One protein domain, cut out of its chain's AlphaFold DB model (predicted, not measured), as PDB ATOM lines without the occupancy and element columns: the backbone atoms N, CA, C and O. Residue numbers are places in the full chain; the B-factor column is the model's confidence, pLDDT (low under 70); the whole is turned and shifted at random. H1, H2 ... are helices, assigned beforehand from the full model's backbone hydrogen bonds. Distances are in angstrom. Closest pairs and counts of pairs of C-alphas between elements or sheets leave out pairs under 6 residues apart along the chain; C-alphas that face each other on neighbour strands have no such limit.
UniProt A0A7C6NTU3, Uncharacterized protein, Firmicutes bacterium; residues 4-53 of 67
ATOM      1  N   SER A   4     168.127  94.807 157.756       86.75
ATOM      2  CA  SER A   4     168.576  93.873 156.716       86.75
ATOM      3  C   SER A   4     167.482  92.949 156.176       86.75
ATOM      4  O   SER A   4     167.664  92.376 155.104       86.75
ATOM      5  N   ASP A   5     166.389  92.771 156.921       87.62
ATOM      6  CA  ASP A   5     165.257  91.925 156.530       87.62
ATOM      7  C   ASP A   5     164.276  92.690 155.620       87.62
ATOM      8  O   ASP A   5     163.390  92.084 155.020       87.62
ATOM      9  N   VAL A   6     164.414  94.020 155.515       91.00
ATOM     10  CA  VAL A   6     163.569  94.874 154.676       91.00
ATOM     11  C   VAL A   6     164.262  95.101 153.338       91.00
ATOM     12  O   VAL A   6     165.342  95.683 153.261       91.00
ATOM     13  N   VAL A   7     163.611  94.669 152.263       92.06
ATOM     14  CA  VAL A   7     164.096  94.852 150.894       92.06
ATOM     15  C   VAL A   7     163.118  95.739 150.137       92.06
ATOM     16  O   VAL A   7     161.905  95.548 150.224       92.06
ATOM     17  N   SER A   8     163.629  96.718 149.386       91.69
ATOM     18  CA  SER A   8     162.765  97.533 148.531       91.69
ATOM     19  C   SER A   8     162.266  96.721 147.333       91.69
ATOM     20  O   SER A   8     162.998  95.913 146.760       91.69
ATOM     21  N   LEU A   9     161.032  96.981 146.893       91.19
ATOM     22  CA  LEU A   9     160.483  96.333 145.698       91.19
ATOM     23  C   LEU A   9     161.346  96.613 144.455       91.19
ATOM     24  O   LEU A   9     161.539  95.723 143.635       91.19
ATOM     25  N   GLY A  10     161.922  97.818 144.366       91.25
ATOM     26  CA  GLY A  10     162.859  98.221 143.313       91.25
ATOM     27  C   GLY A  10     164.056  97.277 143.185       91.25
ATOM     28  O   GLY A  10     164.325  96.778 142.099       91.25
ATOM     29  N   GLN A  11     164.725  96.968 144.298       93.94
ATOM     30  CA  GLN A  11     165.877  96.057 144.315       93.94
ATOM     31  C   GLN A  11     165.515  94.623 143.918       93.94
ATOM     32  O   GLN A  11     166.344  93.916 143.345       93.94
ATOM     33  N   LEU A  12     164.287  94.186 144.215       93.50
ATOM     34  CA  LEU A  12     163.798  92.876 143.791       93.50
ATOM     35  C   LEU A  12     163.561  92.837 142.279       93.50
ATOM     36  O   LEU A  12     164.008  91.907 141.612       93.50
ATOM     37  N   VAL A  13     162.883  93.847 141.721       92.31
ATOM     38  CA  VAL A  13     162.548  93.867 140.285       92.31
ATOM     39  C   VAL A  13     163.763  94.103 139.388       92.31
ATOM     40  O   VAL A  13     163.761  93.656 138.244       92.31
ATOM     41  N   THR A  14     164.809  94.769 139.887       95.94
ATOM     42  CA  THR A  14     166.079  94.952 139.161       95.94
ATOM     43  C   THR A  14     167.044  93.776 139.320       95.94
ATOM     44  O   THR A  14     168.059  93.734 138.628       95.94
ATOM     45  N   GLY A  15     166.752  92.821 140.210       95.12
ATOM     46  CA  GLY A  15     167.627  91.685 140.506       95.12
ATOM     47  C   GLY A  15     168.828  92.015 141.402       95.12
ATOM     48  O   GLY A  15     169.708  91.176 141.565       95.12
ATOM     49  N   GLU A  16     168.878  93.208 142.001       96.62
ATOM     50  CA  GLU A  16     169.924  93.596 142.959       96.62
ATOM     51  C   GLU A  16     169.863  92.761 144.250       96.62
ATOM     52  O   GLU A  16     170.886  92.470 144.875       96.62
ATOM     53  N   LYS A  17     168.655  92.351 144.654       94.81
ATOM     54  CA  LYS A  17     168.414  91.469 145.799       94.81
ATOM     55  C   LYS A  17     167.606  90.247 145.361       94.81
ATOM     56  O   LYS A  17     166.726  90.380 144.510       94.81
ATOM     57  N   PRO A  18     167.874  89.055 145.930       93.12
ATOM     58  CA  PRO A  18     167.081  87.877 145.620       93.12
ATOM     59  C   PRO A  18     165.645  88.074 146.116       93.12
ATOM     60  O   PRO A  18     165.423  88.620 147.196       93.12
ATOM     61  N   GLY A  19     164.679  87.611 145.322       91.88
ATOM     62  CA  GLY A  19     163.305  87.431 145.783       91.88
ATOM     63  C   GLY A  19     163.186  86.238 146.729       91.88
ATOM     64  O   GLY A  19     164.149  85.835 147.379       91.88
ATOM     65  N   ARG A  20     161.999  85.634 146.763       93.44
ATOM     66  CA  ARG A  20     161.732  84.442 147.572       93.44
ATOM     67  C   ARG A  20     162.739  83.330 147.275       93.44
ATOM     68  O   ARG A  20     162.921  82.956 146.118       93.44
ATOM     69  N   GLN A  21     163.361  82.785 148.315       94.00
ATOM     70  CA  GLN A  21     164.482  81.856 148.180       94.00
ATOM     71  C   GLN A  21     164.098  80.393 148.418       94.00
ATOM     72  O   GLN A  21     164.829  79.499 147.995       94.00
ATOM     73  N   ASN A  22     162.985  80.114 149.106       96.62
ATOM     74  CA  ASN A  22     162.512  78.745 149.336       96.62
ATOM     75  C   ASN A  22     161.013  78.673 149.672       96.62
ATOM     76  O   ASN A  22     160.376  79.679 149.981       96.62
ATOM     77  N   ASP A  23     160.467  77.451 149.680       96.88
ATOM     78  CA  ASP A  23     159.033  77.208 149.874       96.88
ATOM     79  C   ASP A  23     158.497  77.490 151.277       96.88
ATOM     80  O   ASP A  23     157.298  77.723 151.437       96.88
ATOM     81  N   LYS A  24     159.370  77.529 152.285       97.19
ATOM     82  CA  LYS A  24     158.996  77.758 153.686       97.19
ATOM     83  C   LYS A  24     159.048  79.235 154.083       97.19
ATOM     84  O   LYS A  24     158.611  79.580 155.177       97.19
ATOM     85  N   GLU A  25     159.586  80.100 153.227       94.31
ATOM     86  CA  GLU A  25     159.762  81.524 153.505       94.31
ATOM     87  C   GLU A  25     158.425  82.277 153.492       94.31
ATOM     88  O   GLU A  25     157.629  82.142 152.561       94.31
ATOM     89  N   ILE A  26     158.175  83.103 154.505       92.56
ATOM     90  CA  ILE A  26     156.990  83.964 154.553       92.56
ATOM     91  C   ILE A  26     157.394  85.356 154.070       92.56
ATOM     92  O   ILE A  26     158.205  86.022 154.708       92.56
ATOM     93  N   THR A  27     156.808  85.801 152.961       93.19
ATOM     94  CA  THR A  27     157.028  87.142 152.410       93.19
ATOM     95  C   THR A  27     155.881  88.055 152.821       93.19
ATOM     96  O   THR A  27     154.716  87.732 152.591       93.19
ATOM     97  N   VAL A  28     156.205  89.209 153.405       92.81
ATOM     98  CA  VAL A  28     155.226  90.245 153.747       92.81
ATOM     99  C   VAL A  28     155.501  91.466 152.886       92.81
ATOM    100  O   VAL A  28     156.564  92.073 152.981       92.81
ATOM    101  N   LEU A  29     154.534  91.821 152.045       91.31
ATOM    102  CA  LEU A  29     154.564  93.051 151.269       91.31
ATOM    103  C   LEU A  29     153.774  94.121 152.020       91.31
ATOM    104  O   LEU A  29     152.565  93.992 152.197       91.31
ATOM    105  N   MET A  30     154.463  95.172 152.453       87.25
ATOM    106  CA  MET A  30     153.843  96.344 153.065       87.25
ATOM    107  C   MET A  30     153.944  97.510 152.087       87.25
ATOM    108  O   MET A  30     155.041  97.985 151.801       87.25
ATOM    109  N   MET A  31     152.806  97.970 151.574       85.44
ATOM    110  CA  MET A  31     152.739  99.104 150.655       85.44
ATOM    111  C   MET A  31     151.679 100.085 151.144       85.44
ATOM    112  O   MET A  31     150.526  99.710 151.329       85.44
ATOM    113  N   GLY A  32     152.079 101.341 151.349       85.31
ATOM    114  CA  GLY A  32     151.172 102.450 151.666       85.31
ATOM    115  C   GLY A  32     150.673 103.210 150.431       85.31
ATOM    116  O   GLY A  32     150.068 104.265 150.585       85.31
ATOM    117  N   GLY A  33     150.957 102.692 149.230       84.56
ATOM    118  CA  GLY A  33     150.865 103.423 147.966       84.56
ATOM    119  C   GLY A  33     152.105 104.287 147.730       84.56
ATOM    120  O   GLY A  33     152.610 104.942 148.644       84.56
ATOM    121  N   MET A  34     152.624 104.271 146.504       87.50
ATOM    122  CA  MET A  34     153.742 105.122 146.097       87.50
ATOM    123  C   MET A  34     153.347 105.949 144.878       87.50
ATOM    124  O   MET A  34     152.851 105.406 143.898       87.50
ATOM    125  N   SER A  35     153.667 107.244 144.869       91.12
ATOM    126  CA  SER A  35     153.350 108.139 143.741       91.12
ATOM    127  C   SER A  35     153.915 107.666 142.394       91.12
ATOM    128  O   SER A  35     153.372 107.980 141.337       91.12
ATOM    129  N   VAL A  36     154.994 106.877 142.411       90.56
ATOM    130  CA  VAL A  36     155.556 106.251 141.206       90.56
ATOM    131  C   VAL A  36     154.583 105.266 140.546       90.56
ATOM    132  O   VAL A  36     154.569 105.154 139.321       90.56
ATOM    133  N   GLU A  37     153.741 104.588 141.327       90.88
ATOM    134  CA  GLU A  37     152.728 103.648 140.837       90.88
ATOM    135  C   GLU A  37     151.628 104.398 140.095       90.88
ATOM    136  O   GLU A  37     151.276 104.027 138.972       90.88
ATOM    137  N   ASP A  38     151.161 105.507 140.676       94.81
ATOM    138  CA  ASP A  38     150.164 106.377 140.060       94.81
ATOM    139  C   ASP A  38     150.673 106.957 138.741       94.81
ATOM    140  O   ASP A  38     149.953 106.944 137.741       94.81
ATOM    141  N   VAL A  39     151.926 107.422 138.696       96.00
ATOM    142  CA  VAL A  39     152.540 107.964 137.472       96.00
ATOM    143  C   VAL A  39     152.685 106.883 136.401       96.00
ATOM    144  O   VAL A  39     152.298 107.106 135.250       96.00
ATOM    145  N   ALA A  40     153.207 105.705 136.760       94.69
ATOM    146  CA  ALA A  40     153.384 104.601 135.820       94.69
ATOM    147  C   ALA A  40     152.040 104.138 135.236       94.69
ATOM    148  O   ALA A  40     151.912 103.940 134.022       94.69
ATOM    149  N   TRP A  41     151.014 104.013 136.082       96.62
ATOM    150  CA  TRP A  41     149.676 103.639 135.647       96.62
ATOM    151  C   TRP A  41     149.018 104.730 134.797       96.62
ATOM    152  O   TRP A  41     148.506 104.440 133.711       96.62
ATOM    153  N   SER A  42     149.109 105.991 135.223       97.75
ATOM    154  CA  SER A  42     148.573 107.142 134.488       97.75
ATOM    155  C   SER A  42     149.182 107.257 133.095       97.75
ATOM    156  O   SER A  42     148.459 107.508 132.133       97.75
ATOM    157  N   TYR A  43     150.485 106.997 132.948       97.94
ATOM    158  CA  TYR A  43     151.136 106.964 131.640       97.94
ATOM    159  C   TYR A  43     150.526 105.894 130.726       97.94
ATOM    160  O   TYR A  43     150.211 106.173 129.567       97.94
ATOM    161  N   LYS A  44     150.299 104.680 131.241       98.12
ATOM    162  CA  LYS A  44     149.689 103.590 130.468       98.12
ATOM    163  C   LYS A  44     148.257 103.921 130.041       98.12
ATOM    164  O   LYS A  44     147.916 103.734 128.873       98.12
ATOM    165  N   VAL A  45     147.445 104.450 130.958       98.25
ATOM    166  CA  VAL A  45     146.072 104.899 130.674       98.25
ATOM    167  C   VAL A  45     146.075 106.015 129.629       98.25
ATOM    168  O   VAL A  45     145.347 105.934 128.642       98.25
ATOM    169  N   TYR A  46     146.941 107.016 129.793       98.19
ATOM    170  CA  TYR A  46     147.070 108.133 128.863       98.19
ATOM    171  C   TYR A  46     147.460 107.672 127.455       98.19
ATOM    172  O   TYR A  46     146.806 108.038 126.478       98.19
ATOM    173  N   LYS A  47     148.476 106.808 127.330       98.44
ATOM    174  CA  LYS A  47     148.883 106.233 126.039       98.44
ATOM    175  C   LYS A  47     147.739 105.472 125.377       98.44
ATOM    176  O   LYS A  47     147.527 105.643 124.177       98.44
ATOM    177  N   LYS A  48     146.969 104.701 126.151       98.56
ATOM    178  CA  LYS A  48     145.819 103.971 125.617       98.56
ATOM    179  C   LYS A  48     144.704 104.902 125.137       98.56
ATOM    180  O   LYS A  48     144.131 104.664 124.079       98.56
ATOM    181  N   ALA A  49     144.427 105.975 125.877       98.62
ATOM    182  CA  ALA A  49     143.456 106.987 125.472       98.62
ATOM    183  C   ALA A  49     143.847 107.646 124.141       98.62
ATOM    184  O   ALA A  49     143.000 107.781 123.262       98.62
ATOM    185  N   LEU A  50     145.135 107.966 123.951       98.06
ATOM    186  CA  LEU A  50     145.641 108.512 122.687       98.06
ATOM    187  C   LEU A  50     145.442 107.549 121.508       98.06
ATOM    188  O   LEU A  50     144.985 107.979 120.454       98.06
ATOM    189  N   GLU A  51     145.745 106.257 121.679       98.50
ATOM    190  CA  GLU A  51     145.515 105.233 120.642       98.50
ATOM    191  C   GLU A  51     144.040 105.115 120.243       98.50
ATOM    192  O   GLU A  51     143.727 104.807 119.097       98.50
ATOM    193  N   MET A  52     143.132 105.347 121.191       98.56
ATOM    194  CA  MET A  52     141.686 105.257 120.989       98.56
ATOM    195  C   MET A  52     141.052 106.581 120.538       98.56
ATOM    196  O   MET A  52     139.840 106.628 120.342       98.56
ATOM    197  N   GLY A  53     141.833 107.658 120.400       98.12
ATOM    198  CA  GLY A  53     141.307 108.988 120.078       98.12
ATOM    199  C   GLY A  53     140.424 109.588 121.181       98.12
ATOM    200  O   GLY A  53     139.519 110.363 120.886       98.12
TER     201      GLY A  53
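AT A GLANCE: This is residues 4 to 53 of the 67 residues of an uncharacterized protein of Firmicutes bacterium (UniProt A0A7C6NTU3). One long helix, H2, sticks out as a free arm from a small looped head, in which the short helix H1 sits within a wide loop of chain. The arm makes much of the length, and a long stretch without named elements joins it to H1. The printed part has 50 residues, with two named helices in the order H1, H2 and no named strand; the class is all helix, with under half of the residues in named elements. It is extended, with a radius of gyration of the C-alphas of 15.8 A and spans of 49 by 20 by 19 A.

IN THESE COORDINATES: Find C-alpha 35 at (153.350, 108.139, 143.741); from there H2, residues 35 to 51, runs 24.6 A to C-alpha 51 at (145.515, 105.233, 120.642). Go back to C-alpha 9 at (160.483, 96.333, 145.698) for H1, residues 9 to 13.

HOW THE PARTS SIT: H2 and H1 are apart, with no C-alpha of one within 8 A of the other. In both helices every O i to N i+4 pair is within hydrogen-bond range. Residues 32 to 53, of which 35 to 51 belong to H2, stand free, as do residues 21 to 26.

THE WHOLE: Look at Lys 24 and Gly 53, whose C-alphas are the two farthest apart, at 49.2 A. The link from H1 to H2, residues 14 to 34, is long. The printed part has no cut, its mean pLDDT is 93.7, and no printed residue is under 70.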